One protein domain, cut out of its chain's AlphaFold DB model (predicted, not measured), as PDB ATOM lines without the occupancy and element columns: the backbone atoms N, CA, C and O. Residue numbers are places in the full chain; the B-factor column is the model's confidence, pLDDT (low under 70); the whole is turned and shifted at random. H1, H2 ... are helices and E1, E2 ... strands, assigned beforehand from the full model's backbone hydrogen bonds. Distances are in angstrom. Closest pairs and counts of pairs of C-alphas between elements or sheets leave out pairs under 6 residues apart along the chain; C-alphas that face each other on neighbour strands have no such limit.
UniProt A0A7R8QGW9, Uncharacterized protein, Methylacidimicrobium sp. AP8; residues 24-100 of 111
ATOM      1  N   GLU A  24     132.779 115.666 103.730       87.25
ATOM      2  CA  GLU A  24     132.990 117.122 103.716       87.25
ATOM      3  C   GLU A  24     132.158 117.823 102.639       87.25
ATOM      4  O   GLU A  24     131.511 118.817 102.945       87.25
ATOM      5  N   GLY A  25     132.065 117.251 101.434       86.31
ATOM      6  CA  GLY A  25     131.231 117.806 100.362       86.31
ATOM      7  C   GLY A  25     129.734 117.841 100.697       86.31
ATOM      8  O   GLY A  25     129.019 118.727 100.244       86.31
ATOM      9  N   VAL A  26     129.245 116.932 101.551       85.44
ATOM     10  CA  VAL A  26     127.851 116.971 102.030       85.44
ATOM     11  C   VAL A  26     127.656 118.113 103.026       85.44
ATOM     12  O   VAL A  26     126.630 118.787 102.984       85.44
ATOM     13  N   LEU A  27     128.634 118.347 103.908       86.81
ATOM     14  CA  LEU A  27     128.607 119.471 104.850       86.81
ATOM     15  C   LEU A  27     128.717 120.815 104.129       86.81
ATOM     16  O   LEU A  27     128.011 121.754 104.482       86.81
ATOM     17  N   GLU A  28     129.586 120.899 103.124       88.25
ATOM     18  CA  GLU A  28     129.722 122.077 102.274       88.25
ATOM     19  C   GLU A  28     128.407 122.378 101.558       88.25
ATOM     20  O   GLU A  28     127.897 123.490 101.654       88.25
ATOM     21  N   HIS A  29     127.801 121.371 100.929       86.75
ATOM     22  CA  HIS A  29     126.535 121.561 100.239       86.75
ATOM     23  C   HIS A  29     125.415 121.997 101.196       86.75
ATOM     24  O   HIS A  29     124.718 122.973 100.932       86.75
ATOM     25  N   ASP A  30     125.283 121.342 102.354       86.81
ATOM     26  CA  ASP A  30     124.298 121.714 103.376       86.81
ATOM     27  C   ASP A  30     124.509 123.146 103.906       86.81
ATOM     28  O   ASP A  30     123.540 123.871 104.148       86.81
ATOM     29  N   TYR A  31     125.769 123.572 104.033       88.50
ATOM     30  CA  TYR A  31     126.136 124.941 104.388       88.50
ATOM     31  C   TYR A  31     125.683 125.944 103.319       88.50
ATOM     32  O   TYR A  31     125.088 126.969 103.663       88.50
ATOM     33  N   CYS A  32     125.891 125.643 102.035       89.56
ATOM     34  CA  CYS A  32     125.427 126.480 100.926       89.56
ATOM     35  C   CYS A  32     123.895 126.636 100.934       89.56
ATOM     36  O   CYS A  32     123.378 127.756 100.889       89.56
ATOM     37  N   LEU A  33     123.159 125.528 101.074       90.38
ATOM     38  CA  LEU A  33     121.690 125.535 101.129       90.38
ATOM     39  C   LEU A  33     121.163 126.320 102.338       90.38
ATOM     40  O   LEU A  33     120.170 127.043 102.232       90.38
ATOM     41  N   ALA A  34     121.836 126.220 103.489       90.56
ATOM     42  CA  ALA A  34     121.468 126.971 104.685       90.56
ATOM     43  C   ALA A  34     121.573 128.489 104.468       90.56
ATOM     44  O   ALA A  34     120.695 129.229 104.912       90.56
ATOM     45  N   TRP A  35     122.595 128.961 103.751       93.94
ATOM     46  CA  TRP A  35     122.721 130.384 103.431       93.94
ATOM     47  C   TRP A  35     121.621 130.887 102.500       93.94
ATOM     48  O   TRP A  35     121.081 131.967 102.741       93.94
ATOM     49  N   ILE A  36     121.234 130.093 101.499       93.38
ATOM     50  CA  ILE A  36     120.099 130.420 100.625       93.38
ATOM     51  C   ILE A  36     118.813 130.547 101.445       93.38
ATOM     52  O   ILE A  36     118.092 131.536 101.313       93.38
ATOM     53  N   LEU A  37     118.552 129.596 102.348       93.69
ATOM     54  CA  LEU A  37     117.397 129.649 103.249       93.69
ATOM     55  C   LEU A  37     117.401 130.907 104.127       93.69
ATOM     56  O   LEU A  37     116.366 131.558 104.265       93.69
ATOM     57  N   VAL A  38     118.557 131.279 104.685       94.44
ATOM     58  CA  VAL A  38     118.710 132.519 105.464       94.44
ATOM     59  C   VAL A  38     118.404 133.748 104.608       94.44
ATOM     60  O   VAL A  38     117.707 134.650 105.074       94.44
ATOM     61  N   GLY A  39     118.893 133.788 103.369       95.19
ATOM     62  CA  GLY A  39     118.629 134.883 102.438       95.19
ATOM     63  C   GLY A  39     117.143 135.010 102.092       95.19
ATOM     64  O   GLY A  39     116.569 136.088 102.236       95.19
ATOM     65  N   ILE A  40     116.483 133.898 101.756       95.81
ATOM     66  CA  ILE A  40     115.037 133.863 101.485       95.81
ATOM     67  C   ILE A  40     114.247 134.348 102.705       95.81
ATOM     68  O   ILE A  40     113.406 135.236 102.562       95.81
ATOM     69  N   ALA A  41     114.560 133.844 103.904       94.88
ATOM     70  CA  ALA A  41     113.868 134.199 105.147       94.88
ATOM     71  C   ALA A  41     114.004 135.686 105.532       94.88
ATOM     72  O   ALA A  41     113.155 136.225 106.246       94.88
ATOM     73  N   ARG A  42     115.070 136.352 105.069       95.69
ATOM     74  CA  ARG A  42     115.324 137.788 105.282       95.69
ATOM     75  C   ARG A  42     114.763 138.683 104.180       95.69
ATOM     76  O   ARG A  42     114.750 139.897 104.350       95.69
ATOM     77  N   SER A  43     114.304 138.100 103.082       95.81
ATOM     78  CA  SER A  43     113.765 138.823 101.934       95.81
ATOM     79  C   SER A  43     112.229 138.828 101.934       95.81
ATOM     80  O   SER A  43     111.609 138.032 102.648       95.81
ATOM     81  N   PRO A  44     111.590 139.646 101.077       96.62
ATOM     82  CA  PRO A  44     110.149 139.563 100.832       96.62
ATOM     83  C   PRO A  44     109.662 138.177 100.373       96.62
ATOM     84  O   PRO A  44     108.483 137.866 100.535       96.62
ATOM     85  N   LEU A  45     110.548 137.307  99.859       96.25
ATOM     86  CA  LEU A  45     110.174 135.947  99.452       96.25
ATOM     87  C   LEU A  45     109.624 135.107 100.603       96.25
ATOM     88  O   LEU A  45     108.864 134.183 100.337       96.25
ATOM     89  N   ARG A  46     109.937 135.418 101.867       95.38
ATOM     90  CA  ARG A  46     109.374 134.699 103.024       95.38
ATOM     91  C   ARG A  46     107.839 134.735 103.071       95.38
ATOM     92  O   ARG A  46     107.224 133.820 103.605       95.38
ATOM     93  N   ASP A  47     107.236 135.786 102.511       95.31
ATOM     94  CA  ASP A  47     105.787 136.016 102.503       95.31
ATOM     95  C   ASP A  47     105.125 135.520 101.197       95.31
ATOM     96  O   ASP A  47     103.912 135.682 101.008       95.31
ATOM     97  N   ILE A  48     105.932 134.950 100.292       95.75
ATOM     98  CA  ILE A  48     105.561 134.460  98.954       95.75
ATOM     99  C   ILE A  48     105.841 132.954  98.826       95.75
ATOM    100  O   ILE A  48     105.090 132.249  98.156       95.75
ATOM    101  N   LEU A  49     106.890 132.446  99.477       95.88
ATOM    102  CA  LEU A  49     107.365 131.068  99.395       95.88
ATOM    103  C   LEU A  49     107.241 130.360 100.749       95.88
ATOM    104  O   LEU A  49     107.867 130.748 101.732       95.88
ATOM    105  N   ALA A  50     106.503 129.253 100.776       94.06
ATOM    106  CA  ALA A  50     106.499 128.312 101.890       94.06
ATOM    107  C   ALA A  50     107.528 127.204 101.658       94.06
ATOM    108  O   ALA A  50     107.440 126.473 100.670       94.06
ATOM    109  N   PHE A  51     108.485 127.060 102.576       92.62
ATOM    110  CA  PHE A  51     109.488 125.994 102.534       92.62
ATOM    111  C   PHE A  51     108.858 124.635 102.873       92.62
ATOM    112  O   PHE A  51     108.158 124.505 103.879       92.62
ATOM    113  N   LYS A  52     109.095 123.622 102.034       89.44
ATOM    114  CA  LYS A  52     108.535 122.272 102.179       89.44
ATOM    115  C   LYS A  52     109.550 121.181 101.813       89.44
ATOM    116  O   LYS A  52     110.739 121.435 101.648       89.44
ATOM    117  N   GLY A  53     109.065 119.945 101.710       84.50
ATOM    118  CA  GLY A  53     109.848 118.805 101.242       84.50
ATOM    119  C   GLY A  53     110.705 118.153 102.328       84.50
ATOM    120  O   GLY A  53     110.602 118.456 103.520       84.50
ATOM    121  N   GLY A  54     111.555 117.215 101.906       79.69
ATOM    122  CA  GLY A  54     112.409 116.443 102.817       79.69
ATOM    123  C   GLY A  54     113.444 117.304 103.545       79.69
ATOM    124  O   GLY A  54     113.786 117.026 104.695       79.69
ATOM    125  N   THR A  55     113.901 118.383 102.909       78.69
ATOM    126  CA  THR A  55     114.863 119.319 103.506       78.69
ATOM    127  C   THR A  55     114.225 120.155 104.611       78.69
ATOM    128  O   THR A  55     114.849 120.342 105.654       78.69
ATOM    129  N   ALA A  56     112.965 120.578 104.454       80.75
ATOM    130  CA  ALA A  56     112.225 121.248 105.524       80.75
ATOM    131  C   ALA A  56     112.011 120.328 106.733       80.75
ATOM    132  O   ALA A  56     112.240 120.739 107.870       80.75
ATOM    133  N   LEU A  57     111.666 119.056 106.499       78.81
ATOM    134  CA  LEU A  57     111.547 118.066 107.575       78.81
ATOM    135  C   LEU A  57     112.863 117.904 108.344       78.81
ATOM    136  O   LEU A  57     112.855 117.939 109.573       78.81
ATOM    137  N   LYS A  58     113.997 117.806 107.640       79.12
ATOM    138  CA  LYS A  58     115.315 117.736 108.282       79.12
ATOM    139  C   LYS A  58     115.647 118.990 109.093       79.12
ATOM    140  O   LYS A  58     116.088 118.891 110.234       79.12
ATOM    141  N   LYS A  59     115.485 120.171 108.491       76.94
ATOM    142  CA  LYS A  59     115.933 121.444 109.080       76.94
ATOM    143  C   LYS A  59     115.040 121.924 110.223       76.94
ATOM    144  O   LYS A  59     115.540 122.624 111.097       76.94
ATOM    145  N   CYS A  60     113.757 121.561 110.226       79.00
ATOM    146  CA  CYS A  60     112.790 122.072 111.198       79.00
ATOM    147  C   CYS A  60     112.313 121.036 112.226       79.00
ATOM    148  O   CYS A  60     111.897 121.444 113.306       79.00
ATOM    149  N   TYR A  61     112.353 119.731 111.921       71.88
ATOM    150  CA  TYR A  61     111.674 118.719 112.747       71.88
ATOM    151  C   TYR A  61     112.537 117.507 113.124       71.88
ATOM    152  O   TYR A  61     112.431 117.025 114.249       71.88
ATOM    153  N   PHE A  62     113.397 117.012 112.229       76.06
ATOM    154  CA  PHE A  62     114.121 115.751 112.430       76.06
ATOM    155  C   PHE A  62     115.611 115.879 112.095       76.06
ATOM    156  O   PHE A  62     116.016 115.749 110.939       76.06
ATOM    157  N   ALA A  63     116.446 116.067 113.119       67.94
ATOM    158  CA  ALA A  63     117.895 116.222 112.955       67.94
ATOM    159  C   ALA A  63     118.572 115.010 112.276       67.94
ATOM    160  O   ALA A  63     119.489 115.188 111.472       67.94
ATOM    161  N   ASP A  64     118.063 113.797 112.525       65.38
ATOM    162  CA  ASP A  64     118.613 112.533 112.007       65.38
ATOM    163  C   ASP A  64     118.087 112.141 110.614       65.38
ATOM    164  O   ASP A  64     118.333 111.040 110.118       65.38
ATOM    165  N   TYR A  65     117.355 113.035 109.946       60.91
ATOM    166  CA  TYR A  65     116.817 112.772 108.615       60.91
ATOM    167  C   TYR A  65     117.904 112.843 107.525       60.91
ATOM    168  O   TYR A  65     118.941 113.508 107.678       60.91
ATOM    169  N   ARG A  66     117.679 112.162 106.390       64.31
ATOM    170  CA  ARG A  66     118.648 112.082 105.278       64.31
ATOM    171  C   ARG A  66     119.088 113.473 104.813       64.31
ATOM    172  O   ARG A  66     118.270 114.386 104.732       64.31
ATOM    173  N   PHE A  67     120.374 113.640 104.495       63.28
ATOM    174  CA  PHE A  67     120.832 114.848 103.804       63.28
ATOM    175  C   PHE A  67     120.108 114.950 102.465       63.28
ATOM    176  O   PHE A  67     120.075 113.989 101.699       63.28
ATOM    177  N   SER A  68     119.472 116.092 102.249       63.28
ATOM    178  CA  SER A  68     118.681 116.385 101.067       63.28
ATOM    179  C   SER A  68     119.327 117.577 100.384       63.28
ATOM    180  O   SER A  68     119.708 118.537 101.054       63.28
ATOM    181  N   ALA A  69     119.535 117.443  99.082       70.38
ATOM    182  CA  ALA A  69     120.285 118.381  98.259       70.38
ATOM    183  C   ALA A  69     119.432 119.572  97.792       70.38
ATOM    184  O   ALA A  69     119.982 120.606  97.434       70.38
ATOM    185  N   ASP A  70     118.106 119.446  97.846       82.81
ATOM    186  CA  ASP A  70     117.206 120.371  97.162       82.81
ATOM    187  C   ASP A  70     116.442 121.261  98.150       82.81
ATOM    188  O   ASP A  70     116.163 120.865  99.285       82.81
ATOM    189  N   LEU A  71     116.086 122.477  97.731       89.19
ATOM    190  CA  LEU A  71     115.180 123.350  98.480       89.19
ATOM    191  C   LEU A  71     113.834 123.426  97.763       89.19
ATOM    192  O   LEU A  71     113.709 124.083  96.733       89.19
ATOM    193  N   ASP A  72     112.822 122.784  98.340       90.25
ATOM    194  CA  ASP A  72     111.475 122.782  97.783       90.25
ATOM    195  C   ASP A  72     110.633 123.908  98.377       90.25
ATOM    196  O   ASP A  72     110.486 124.020  99.597       90.25
ATOM    197  N   PHE A  73     109.991 124.696  97.519       93.88
ATOM    198  CA  PHE A  73     109.066 125.744  97.944       93.88
ATOM    199  C   PHE A  73     107.684 125.565  97.319       93.88
ATOM    200  O   PHE A  73     107.500 124.890  96.308       93.88
ATOM    201  N   THR A  74     106.675 126.149  97.955       94.06
ATOM    202  CA  THR A  74     105.331 126.329  97.391       94.06
ATOM    203  C   THR A  74     104.987 127.801  97.393       94.06
ATOM    204  O   THR A  74     105.236 128.487  98.380       94.06
ATOM    205  N   LEU A  75     104.408 128.279  96.296       95.50
ATOM    206  CA  LEU A  75     103.904 129.640  96.201       95.50
ATOM    207  C   LEU A  75     102.660 129.801  97.076       95.50
ATOM    208  O   LEU A  75     101.689 129.063  96.932       95.50
ATOM    209  N   LEU A  76     102.705 130.774  97.980       94.75
ATOM    210  CA  LEU A  76     101.578 131.184  98.820       94.75
ATOM    211  C   LEU A  76     100.693 132.226  98.133       94.75
ATOM    212  O   LEU A  76      99.531 132.389  98.495       94.75
ATOM    213  N   LYS A  77     101.257 132.954  97.167       92.88
ATOM    214  CA  LYS A  77     100.597 134.016  96.410       92.88
ATOM    215  C   LYS A  77     100.976 133.881  94.946       92.88
ATOM    216  O   LYS A  77     102.151 133.661  94.639       92.88
ATOM    217  N   GLU A  78     100.006 134.049  94.052       93.56
ATOM    218  CA  GLU A  78     100.295 134.163  92.625       93.56
ATOM    219  C   GLU A  78     101.204 135.371  92.401       93.56
ATOM    220  O   GLU A  78     100.825 136.512  92.651       93.56
ATOM    221  N   THR A  79     102.437 135.091  91.992       94.75
ATOM    222  CA  THR A  79     103.489 136.090  91.813       94.75
ATOM    223  C   THR A  79     104.147 135.824  90.464       94.75
ATOM    224  O   THR A  79     104.535 134.678  90.207       94.75
ATOM    225  N   PRO A  80     104.273 136.826  89.579       94.94
ATOM    226  CA  PRO A  80     104.930 136.641  88.294       94.94
ATOM    227  C   PRO A  80     106.358 136.118  88.466       94.94
ATOM    228  O   PRO A  80     107.108 136.590  89.322       94.94
ATOM    229  N   TRP A  81     106.775 135.193  87.599       91.50
ATOM    230  CA  TRP A  81     108.129 134.630  87.649       91.50
ATOM    231  C   TRP A  81     109.225 135.708  87.614       91.50
ATOM    232  O   TRP A  81     110.215 135.595  88.329       91.50
ATOM    233  N   ALA A  82     109.032 136.780  86.839       93.12
ATOM    234  CA  ALA A  82     109.987 137.886  86.757       93.12
ATOM    235  C   ALA A  82     110.228 138.575  88.114       93.12
ATOM    236  O   ALA A  82     111.357 138.960  88.420       93.12
ATOM    237  N   GLU A  83     109.190 138.693  88.944       95.00
ATOM    238  CA  GLU A  83     109.294 139.268  90.286       95.00
ATOM    239  C   GLU A  83     110.032 138.313  91.231       95.00
ATOM    240  O   GLU A  83     110.982 138.720  91.900       95.00
ATOM    241  N   ILE A  84     109.678 137.023  91.211       94.44
ATOM    242  CA  ILE A  84     110.380 135.985  91.985       94.44
ATOM    243  C   ILE A  84     111.867 135.960  91.614       94.44
ATOM    244  O   ILE A  84     112.725 135.957  92.493       94.44
ATOM    245  N   GLN A  85     112.183 135.990  90.319       93.44
ATOM    246  CA  GLN A  85     113.552 135.986  89.814       93.44
ATOM    247  C   GLN A  85     114.332 137.232  90.266       93.44
ATOM    248  O   GLN A  85     115.493 137.113  90.658       93.44
ATOM    249  N   SER A  86     113.707 138.414  90.264       94.62
ATOM    250  CA  SER A  86     114.326 139.654  90.757       94.62
ATOM    251  C   SER A  86     114.634 139.592  92.258       94.62
ATOM    252  O   SER A  86     115.733 139.956  92.697       94.62
ATOM    253  N   LEU A  87     113.703 139.062  93.053       95.38
ATOM    254  CA  LEU A  87     113.905 138.869  94.486       95.38
ATOM    255  C   LEU A  87     114.982 137.812  94.773       95.38
ATOM    256  O   LEU A  87     115.823 138.024  95.642       95.38
ATOM    257  N   LEU A  88     115.013 136.710  94.016       94.81
ATOM    258  CA  LEU A  88     116.058 135.686  94.127       94.81
ATOM    259  C   LEU A  88     117.444 136.237  93.771       94.81
ATOM    260  O   LEU A  88     118.414 135.907  94.448       94.81
ATOM    261  N   ALA A  89     117.549 137.109  92.764       94.31
ATOM    262  CA  ALA A  89     118.805 137.786  92.439       94.31
ATOM    263  C   ALA A  89     119.276 138.700  93.585       94.31
ATOM    264  O   ALA A  89     120.462 138.746  93.904       94.31
ATOM    265  N   THR A  90     118.342 139.382  94.255       95.06
ATOM    266  CA  THR A  90     118.653 140.181  95.454       95.06
ATOM    267  C   THR A  90     119.158 139.291  96.591       95.06
ATOM    268  O   THR A  90     120.191 139.583  97.191       95.06
ATOM    269  N   VAL A  91     118.488 138.160  96.829       95.81
ATOM    270  CA  VAL A  91     118.919 137.156  97.813       95.81
ATOM    271  C   VAL A  91     120.318 136.625  97.506       95.81
ATOM    272  O   VAL A  91     121.131 136.520  98.420       95.81
ATOM    273  N   ALA A  92     120.615 136.313  96.244       94.56
ATOM    274  CA  ALA A  92     121.934 135.841  95.830       94.56
ATOM    275  C   ALA A  92     123.033 136.855  96.187       94.56
ATOM    276  O   ALA A  92     124.014 136.485  96.831       94.56
ATOM    277  N   ASN A  93     122.817 138.138  95.877       94.38
ATOM    278  CA  ASN A  93     123.754 139.213  96.215       94.38
ATOM    279  C   ASN A  93     123.951 139.363  97.733       94.38
ATOM    280  O   ASN A  93     125.071 139.558  98.208       94.38
ATOM    281  N   ASP A  94     122.873 139.275  98.515       94.00
ATOM    282  CA  ASP A  94     122.951 139.385  99.975       94.00
ATOM    283  C   ASP A  94     123.690 138.201 100.601       94.00
ATOM    284  O   ASP A  94     124.504 138.376 101.515       94.00
ATOM    285  N   VAL A  95     123.444 136.991 100.094       94.50
ATOM    286  CA  VAL A  95     124.156 135.786 100.524       94.50
ATOM    287  C   VAL A  95     125.633 135.875 100.160       94.50
ATOM    288  O   VAL A  95     126.475 135.564 101.007       94.50
ATOM    289  N   GLU A  96     125.967 136.345  98.962       94.19
ATOM    290  CA  GLU A  96     127.354 136.544  98.547       94.19
ATOM    291  C   GLU A  96     128.067 137.536  99.464       94.19
ATOM    292  O   GLU A  96     129.124 137.218 100.014       94.19
ATOM    293  N   ARG A  97     127.454 138.689  99.747       92.69
ATOM    294  CA  ARG A  97     128.017 139.682 100.675       92.69
ATOM    295  C   ARG A  97     128.217 139.136 102.087       92.69
ATOM    296  O   ARG A  97     129.198 139.485 102.739       92.69
ATOM    297  N   ALA A  98     127.292 138.313 102.577       92.31
ATOM    298  CA  ALA A  98     127.337 137.792 103.943       92.31
ATOM    299  C   ALA A  98     128.285 136.594 104.116       92.31
ATOM    300  O   ALA A  98     128.861 136.412 105.189       92.31
ATOM    301  N   SER A  99     128.434 135.760 103.086       90.12
ATOM    302  CA  SER A  99     129.120 134.463 103.181       90.12
ATOM    303  C   SER A  99     130.374 134.349 102.303       90.12
ATOM    304  O   SER A  99     131.206 133.456 102.525       90.12
ATOM    305  N   GLY A 100     130.538 135.247 101.328       89.75
ATOM    306  CA  GLY A 100     131.542 135.180 100.264       89.75
ATOM    307  C   GLY A 100     131.283 134.061  99.251       89.75
ATOM    308  O   GLY A 100     132.227 133.604  98.614       89.75
TER     309      GLY A 100
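What this domain is: This is residues 24 to 100 of the 111 residues of an uncharacterized protein of Methylacidimicrobium sp. AP8 (UniProt A0A7R8QGW9). Two long helices, H1 and H4, meet at a steep angle; a small ribbon, E1 and E2, is near H1, with H3 at one end. The printed part has 77 residues, ordered H1 H2 E1 H3 E2 H4, mostly helix, with an antiparallel sheet. It is compact: radius of gyration of the C-alphas 13.0 A, spans 35 by 28 by 16 A.

How they stand to each other: H1, residues 24 to 42, touches H4, residues 81 to 99, with residues 35 to 40 alone, opposite ways at a steep tilt of 61 degrees; the closest C-alphas, of Gly 39 and Val 91, are 5.2 A apart. H2, residues 44 to 47, touches H4, closest C-alphas Leu 45 and Leu 87, 6.9 A. E1, residues 49 to 52, is antiparallel to E2, residues 72 to 75; N 50 and O 74 are 2.8 A apart. H3, residues 53 to 60, is apart from H1 and H4. In H1, H3 and H4 every O i to N i+4 pair is within hydrogen-bond range; H2 is too short.

Where its parts are: H1, 27.2 A long, begins at C-alpha 24 (132.990, 117.122, 103.716). H4, 26.1 A, ends at C-alpha 99 (129.120, 134.463, 103.181).

The domain as a whole: The printed part has no cut. The link H3 to E2 is long. Residues 63 to 68 have pLDDT under 70.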